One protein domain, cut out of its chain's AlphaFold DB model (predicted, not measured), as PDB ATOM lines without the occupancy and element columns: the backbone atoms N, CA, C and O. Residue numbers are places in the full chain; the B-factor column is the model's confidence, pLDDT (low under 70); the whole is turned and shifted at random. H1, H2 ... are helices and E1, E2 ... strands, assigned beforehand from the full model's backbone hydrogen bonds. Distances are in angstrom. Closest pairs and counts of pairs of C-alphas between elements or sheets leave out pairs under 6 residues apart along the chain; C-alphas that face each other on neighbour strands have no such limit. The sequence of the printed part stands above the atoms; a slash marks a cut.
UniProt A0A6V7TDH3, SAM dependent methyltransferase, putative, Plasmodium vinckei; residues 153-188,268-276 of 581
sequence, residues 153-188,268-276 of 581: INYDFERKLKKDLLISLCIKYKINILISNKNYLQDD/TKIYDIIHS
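AT A GLANCE: This is residues 153 to 188 and 268 to 276 of the 581 residues of the protein "SAM dependent methyltransferase, putative" of Plasmodium vinckei (UniProt A0A6V7TDH3). One long helix, H1, forms one side of a U; after its last residue the chain turns and folds back along it through a short strand, E1, and a long unnamed stretch, residues 180 to 188. A second short strand, E2, lies side by side with E1, and its unnamed tail, residues 271 to 276, runs back toward the end of H1 at residue 155. The printed part has 45 residues, with one named helix and two named strands in the order H1, E1, E2, of the mixed class, helices and strands. E1 and E2 make a parallel sheet of two strands. The whole is only just loose, close to compact, with a radius of gyration of the C-alphas of 11.3 A, and the C-alphas span 30 by 22 by 17 A along their three main axes.

HOW THE PARTS SIT: Helix H1, residues 155 to 172, comes first, and every O i to N i+4 pair in it is within hydrogen-bond range. A tight link of 4 residues joins it to strand E1, residues 177 to 179. The closest C-alphas of H1 and E1 are those of Cys 170 and Ile 177, 7.4 A apart, the one pair of theirs within 8 A. Strand E2, residues 268 to 270, is the parallel neighbour of E1, with 34 degrees between their directions. Of the C-alphas that face each other, 177 and 268 are 4.5 A apart and 179 and 270 are 5.7 A apart. N 178 and O 268, at 2.8 A, and N 270 and O 178, at 3.2 A, are within hydrogen-bond range. H1 and E2 are near each other, with 5 pairs of C-alphas within 10 A but no pair within 8 A.

IN THESE COORDINATES: H1 begins at C-alpha 155 at (77.938, 106.180, 114.286) and ends at C-alpha 172 at (70.968, 111.140, 90.116), 25.6 A from first to last C-alpha. E1 measures 6.3 A from C-alpha 177 to C-alpha 179. E2 measures 6.5 A and ends at C-alpha 270 at (75.819, 120.356, 101.129).

THE WHOLE: The two C-alphas farthest apart are those of Tyr 173 and Asp 187, 30.7 A. Residues 189 to 267 are cut out and not printed, and C-alphas 188 and 268 are 24.6 A apart across the cut. The link from E1 to E2 is the link across this cut. The mean pLDDT of the printed part is 72.0, and the model's confidence is low, under 70, at residues 178 to 188.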
ATOM      1  N   ILE A 153      77.140  99.232 112.646       89.00
ATOM      2  CA  ILE A 153      78.219 100.123 112.227       89.00
ATOM      3  C   ILE A 153      78.425 101.238 113.238       89.00
ATOM      4  O   ILE A 153      77.495 101.617 113.950       89.00
ATOM      5  N   ASN A 154      79.649 101.756 113.311       89.00
ATOM      6  CA  ASN A 154      79.907 102.926 114.139       89.00
ATOM      7  C   ASN A 154      79.145 104.160 113.624       89.00
ATOM      8  O   ASN A 154      78.790 104.270 112.446       89.00
ATOM      9  N   TYR A 155      78.863 105.082 114.542       89.75
ATOM     10  CA  TYR A 155      77.938 106.180 114.286       89.75
ATOM     11  C   TYR A 155      78.470 107.198 113.266       89.75
ATOM     12  O   TYR A 155      77.700 107.727 112.464       89.75
ATOM     13  N   ASP A 156      79.783 107.426 113.226       85.25
ATOM     14  CA  ASP A 156      80.398 108.321 112.241       85.25
ATOM     15  C   ASP A 156      80.302 107.761 110.824       85.25
ATOM     16  O   ASP A 156      79.992 108.494 109.879       85.25
ATOM     17  N   PHE A 157      80.458 106.446 110.672       85.56
ATOM     18  CA  PHE A 157      80.224 105.791 109.395       85.56
ATOM     19  C   PHE A 157      78.746 105.857 108.989       85.56
ATOM     20  O   PHE A 157      78.458 106.142 107.828       85.56
ATOM     21  N   GLU A 158      77.795 105.706 109.921       87.75
ATOM     22  CA  GLU A 158      76.364 105.924 109.635       87.75
ATOM     23  C   GLU A 158      76.093 107.350 109.122       87.75
ATOM     24  O   GLU A 158      75.383 107.532 108.125       87.75
ATOM     25  N   ARG A 159      76.651 108.369 109.786       86.56
ATOM     26  CA  ARG A 159      76.512 109.778 109.375       86.56
ATOM     27  C   ARG A 159      77.048 109.988 107.969       86.56
ATOM     28  O   ARG A 159      76.376 110.600 107.135       86.56
ATOM     29  N   LYS A 160      78.227 109.439 107.696       80.62
ATOM     30  CA  LYS A 160      78.824 109.530 106.376       80.62
ATOM     31  C   LYS A 160      77.980 108.835 105.312       80.62
ATOM     32  O   LYS A 160      77.699 109.445 104.288       80.62
ATOM     33  N   LEU A 161      77.519 107.610 105.555       79.50
ATOM     34  CA  LEU A 161      76.680 106.879 104.602       79.50
ATOM     35  C   LEU A 161      75.411 107.652 104.235       79.50
ATOM     36  O   LEU A 161      75.005 107.666 103.075       79.50
ATOM     37  N   LYS A 162      74.799 108.346 105.200       85.00
ATOM     38  CA  LYS A 162      73.651 109.224 104.932       85.00
ATOM     39  C   LYS A 162      74.025 110.426 104.063       85.00
ATOM     40  O   LYS A 162      73.236 110.799 103.194       85.00
ATOM     41  N   LYS A 163      75.207 111.018 104.274       83.06
ATOM     42  CA  LYS A 163      75.735 112.109 103.438       83.06
ATOM     43  C   LYS A 163      76.008 111.629 102.010       83.06
ATOM     44  O   LYS A 163      75.537 112.255 101.064       83.06
ATOM     45  N   ASP A 164      76.684 110.494 101.859       77.81
ATOM     46  CA  ASP A 164      77.001 109.884 100.563       77.81
ATOM     47  C   ASP A 164      75.716 109.516  99.801       77.81
ATOM     48  O   ASP A 164      75.586 109.792  98.607       77.81
ATOM     49  N   LEU A 165      74.712 108.981 100.506       78.75
ATOM     50  CA  LEU A 165      73.392 108.715  99.942       78.75
ATOM     51  C   LEU A 165      72.726 109.999  99.425       78.75
ATOM     52  O   LEU A 165      72.228 110.006  98.300       78.75
ATOM     53  N   LEU A 166      72.734 111.082 100.205       82.00
ATOM     54  CA  LEU A 166      72.204 112.379  99.771       82.00
ATOM     55  C   LEU A 166      72.925 112.888  98.512       82.00
ATOM     56  O   LEU A 166      72.259 113.254  97.546       82.00
ATOM     57  N   ILE A 167      74.259 112.843  98.491       78.31
ATOM     58  CA  ILE A 167      75.077 113.239  97.334       78.31
ATOM     59  C   ILE A 167      74.702 112.405  96.103       78.31
ATOM     60  O   ILE A 167      74.440 112.963  95.037       78.31
ATOM     61  N   SER A 168      74.597 111.081  96.252       73.81
ATOM     62  CA  SER A 168      74.222 110.181  95.151       73.81
ATOM     63  C   SER A 168      72.841 110.509  94.571       73.81
ATOM     64  O   SER A 168      72.647 110.469  93.356       73.81
ATOM     65  N   LEU A 169      71.886 110.897  95.424       79.88
ATOM     66  CA  LEU A 169      70.552 111.316  95.010       79.88
ATOM     67  C   LEU A 169      70.600 112.669  94.295       79.88
ATOM     68  O   LEU A 169      69.960 112.815  93.255       79.88
ATOM     69  N   CYS A 170      71.388 113.629  94.784       80.00
ATOM     70  CA  CYS A 170      71.604 114.910  94.108       80.00
ATOM     71  C   CYS A 170      72.170 114.712  92.697       80.00
ATOM     72  O   CYS A 170      71.615 115.255  91.744       80.00
ATOM     73  N   ILE A 171      73.199 113.870  92.544       74.38
ATOM     74  CA  ILE A 171      73.786 113.529  91.239       74.38
ATOM     75  C   ILE A 171      72.740 112.862  90.339       74.38
ATOM     76  O   ILE A 171      72.534 113.292  89.202       74.38
ATOM     77  N   LYS A 172      72.022 111.853  90.855       76.19
ATOM     78  CA  LYS A 172      70.968 111.140  90.116       76.19
ATOM     79  C   LYS A 172      69.895 112.087  89.571       76.19
ATOM     80  O   LYS A 172      69.415 111.887  88.457       76.19
ATOM     81  N   TYR A 173      69.521 113.103  90.344       81.38
ATOM     82  CA  TYR A 173      68.517 114.096  89.961       81.38
ATOM     83  C   TYR A 173      69.115 115.378  89.358       81.38
ATOM     84  O   TYR A 173      68.393 116.362  89.215       81.38
ATOM     85  N   LYS A 174      70.397 115.361  88.958       83.19
ATOM     86  CA  LYS A 174      71.099 116.476  88.293       83.19
ATOM     87  C   LYS A 174      71.041 117.799  89.073       83.19
ATOM     88  O   LYS A 174      70.906 118.871  88.488       83.19
ATOM     89  N   ILE A 175      71.130 117.726  90.399       79.44
ATOM     90  CA  ILE A 175      71.252 118.901  91.265       79.44
ATOM     91  C   ILE A 175      72.727 119.309  91.294       79.44
ATOM     92  O   ILE A 175      73.571 118.533  91.742       79.44
ATOM     93  N   ASN A 176      73.036 120.527  90.844       81.25
ATOM     94  CA  ASN A 176      74.390 121.078  90.905       81.25
ATOM     95  C   ASN A 176      74.772 121.335  92.365       81.25
ATOM     96  O   ASN A 176      74.159 122.173  93.030       81.25
ATOM     97  N   ILE A 177      75.776 120.618  92.869       78.12
ATOM     98  CA  ILE A 177      76.197 120.682  94.273       78.12
ATOM     99  C   ILE A 177      77.655 121.119  94.411       78.12
ATOM    100  O   ILE A 177      78.512 120.725  93.626       78.12
ATOM    101  N   LEU A 178      77.936 121.911  95.445       68.62
ATOM    102  CA  LEU A 178      79.279 122.134  95.973       68.62
ATOM    103  C   LEU A 178      79.430 121.315  97.249       68.62
ATOM    104  O   LEU A 178      78.695 121.505  98.225       68.62
ATOM    105  N   ILE A 179      80.408 120.419  97.242       61.41
ATOM    106  CA  ILE A 179      80.768 119.619  98.406       61.41
ATOM    107  C   ILE A 179      81.884 120.367  99.140       61.41
ATOM    108  O   ILE A 179      82.952 120.609  98.584       61.41
ATOM    109  N   SER A 180      81.630 120.771 100.387       49.44
ATOM    110  CA  SER A 180      82.694 121.271 101.261       49.44
ATOM    111  C   SER A 180      83.453 120.088 101.854       49.44
ATOM    112  O   SER A 180      82.853 119.240 102.516       49.44
ATOM    113  N   ASN A 181      84.774 120.078 101.672       43.44
ATOM    114  CA  ASN A 181      85.684 119.157 102.362       43.44
ATOM    115  C   ASN A 181      86.043 119.644 103.778       43.44
ATOM    116  O   ASN A 181      86.765 118.959 104.493       43.44
ATOM    117  N   LYS A 182      85.574 120.835 104.182       37.97
ATOM    118  CA  LYS A 182      85.805 121.398 105.517       37.97
ATOM    119  C   LYS A 182      84.679 120.989 106.462       37.97
ATOM    120  O   LYS A 182      83.528 121.376 106.249       37.97
ATOM    121  N   ASN A 183      85.065 120.224 107.476       41.28
ATOM    122  CA  ASN A 183      84.266 119.759 108.599       41.28
ATOM    123  C   ASN A 183      84.429 120.790 109.727       41.28
ATOM    124  O   ASN A 183      85.513 120.926 110.284       41.28
ATOM    125  N   TYR A 184      83.407 121.600 110.017       39.47
ATOM    126  CA  TYR A 184      83.577 122.729 110.948       39.47
ATOM    127  C   TYR A 184      83.580 122.334 112.437       39.47
ATOM    128  O   TYR A 184      83.697 123.232 113.263       39.47
ATOM    129  N   LEU A 185      83.490 121.044 112.805       36.25
ATOM    130  CA  LEU A 185      83.499 120.602 114.211       36.25
ATOM    131  C   LEU A 185      84.022 119.155 114.431       36.25
ATOM    132  O   LEU A 185      83.309 118.374 115.047       36.25
ATOM    133  N   GLN A 186      85.246 118.824 113.981       36.56
ATOM    134  CA  GLN A 186      86.175 117.772 114.498       36.56
ATOM    135  C   GLN A 186      86.869 116.980 113.370       36.56
ATOM    136  O   GLN A 186      86.225 116.268 112.595       36.56
ATOM    137  N   ASP A 187      88.196 117.109 113.313       29.91
ATOM    138  CA  ASP A 187      89.150 116.261 112.579       29.91
ATOM    139  C   ASP A 187      89.107 114.819 113.152       29.91
ATOM    140  O   ASP A 187      88.728 114.632 114.304       29.91
ATOM    141  N   ASP A 188      89.449 113.712 112.492       31.06
ATOM    142  CA  ASP A 188      90.104 113.425 111.220       31.06
ATOM    143  C   ASP A 188      89.672 111.997 110.829       31.06
ATOM    144  O   ASP A 188      89.811 111.092 111.644       31.06
ATOM    145  N   THR A 268      74.377 124.325  94.858       76.69
ATOM    146  CA  THR A 268      73.811 124.001  96.169       76.69
ATOM    147  C   THR A 268      74.906 123.500  97.107       76.69
ATOM    148  O   THR A 268      75.553 122.492  96.835       76.69
ATOM    149  N   LYS A 269      75.117 124.166  98.243       75.81
ATOM    150  CA  LYS A 269      76.062 123.691  99.265       75.81
ATOM    151  C   LYS A 269      75.447 122.546 100.067       75.81
ATOM    152  O   LYS A 269      74.351 122.696 100.604       75.81
ATOM    153  N   ILE A 270      76.174 121.439 100.200       75.38
ATOM    154  CA  ILE A 270      75.819 120.356 101.129       75.38
ATOM    155  C   ILE A 270      76.625 120.525 102.419       75.38
ATOM    156  O   ILE A 270      77.856 120.513 102.396       75.38
ATOM    157  N   TYR A 271      75.917 120.663 103.540       75.19
ATOM    158  CA  TYR A 271      76.492 120.685 104.887       75.19
ATOM    159  C   TYR A 271      76.549 119.272 105.488       75.19
ATOM    160  O   TYR A 271      75.957 118.331 104.957       75.19
ATOM    161  N   ASP A 272      77.268 119.118 106.599       73.06
ATOM    162  CA  ASP A 272      77.317 117.850 107.324       73.06
ATOM    163  C   ASP A 272      75.970 117.461 107.941       73.06
ATOM    164  O   ASP A 272      75.102 118.294 108.213       73.06
ATOM    165  N   ILE A 273      75.802 116.154 108.163       83.50
ATOM    166  CA  ILE A 273      74.602 115.596 108.782       83.50
ATOM    167  C   ILE A 273      74.554 116.021 110.248       83.50
ATOM    168  O   ILE A 273      75.392 115.607 111.053       83.50
ATOM    169  N   ILE A 274      73.530 116.801 110.588       85.00
ATOM    170  CA  ILE A 274      73.195 117.136 111.972       85.00
ATOM    171  C   ILE A 274      72.765 115.864 112.694       85.00
ATOM    172  O   ILE A 274      71.976 115.071 112.173       85.00
ATOM    173  N   HIS A 275      73.295 115.669 113.894       86.94
ATOM    174  CA  HIS A 275      73.114 114.447 114.654       86.94
ATOM    175  C   HIS A 275      72.930 114.735 116.146       86.94
ATOM    176  O   HIS A 275      73.166 115.840 116.624       86.94
ATOM    177  N   SER A 276      72.478 113.714 116.866       87.88
ATOM    178  CA  SER A 276      72.350 113.679 118.323       87.88
ATOM    179  C   SER A 276      72.971 112.379 118.831       87.88
ATOM    180  O   SER A 276      73.482 111.593 118.032       87.88
TER     181      SER A 276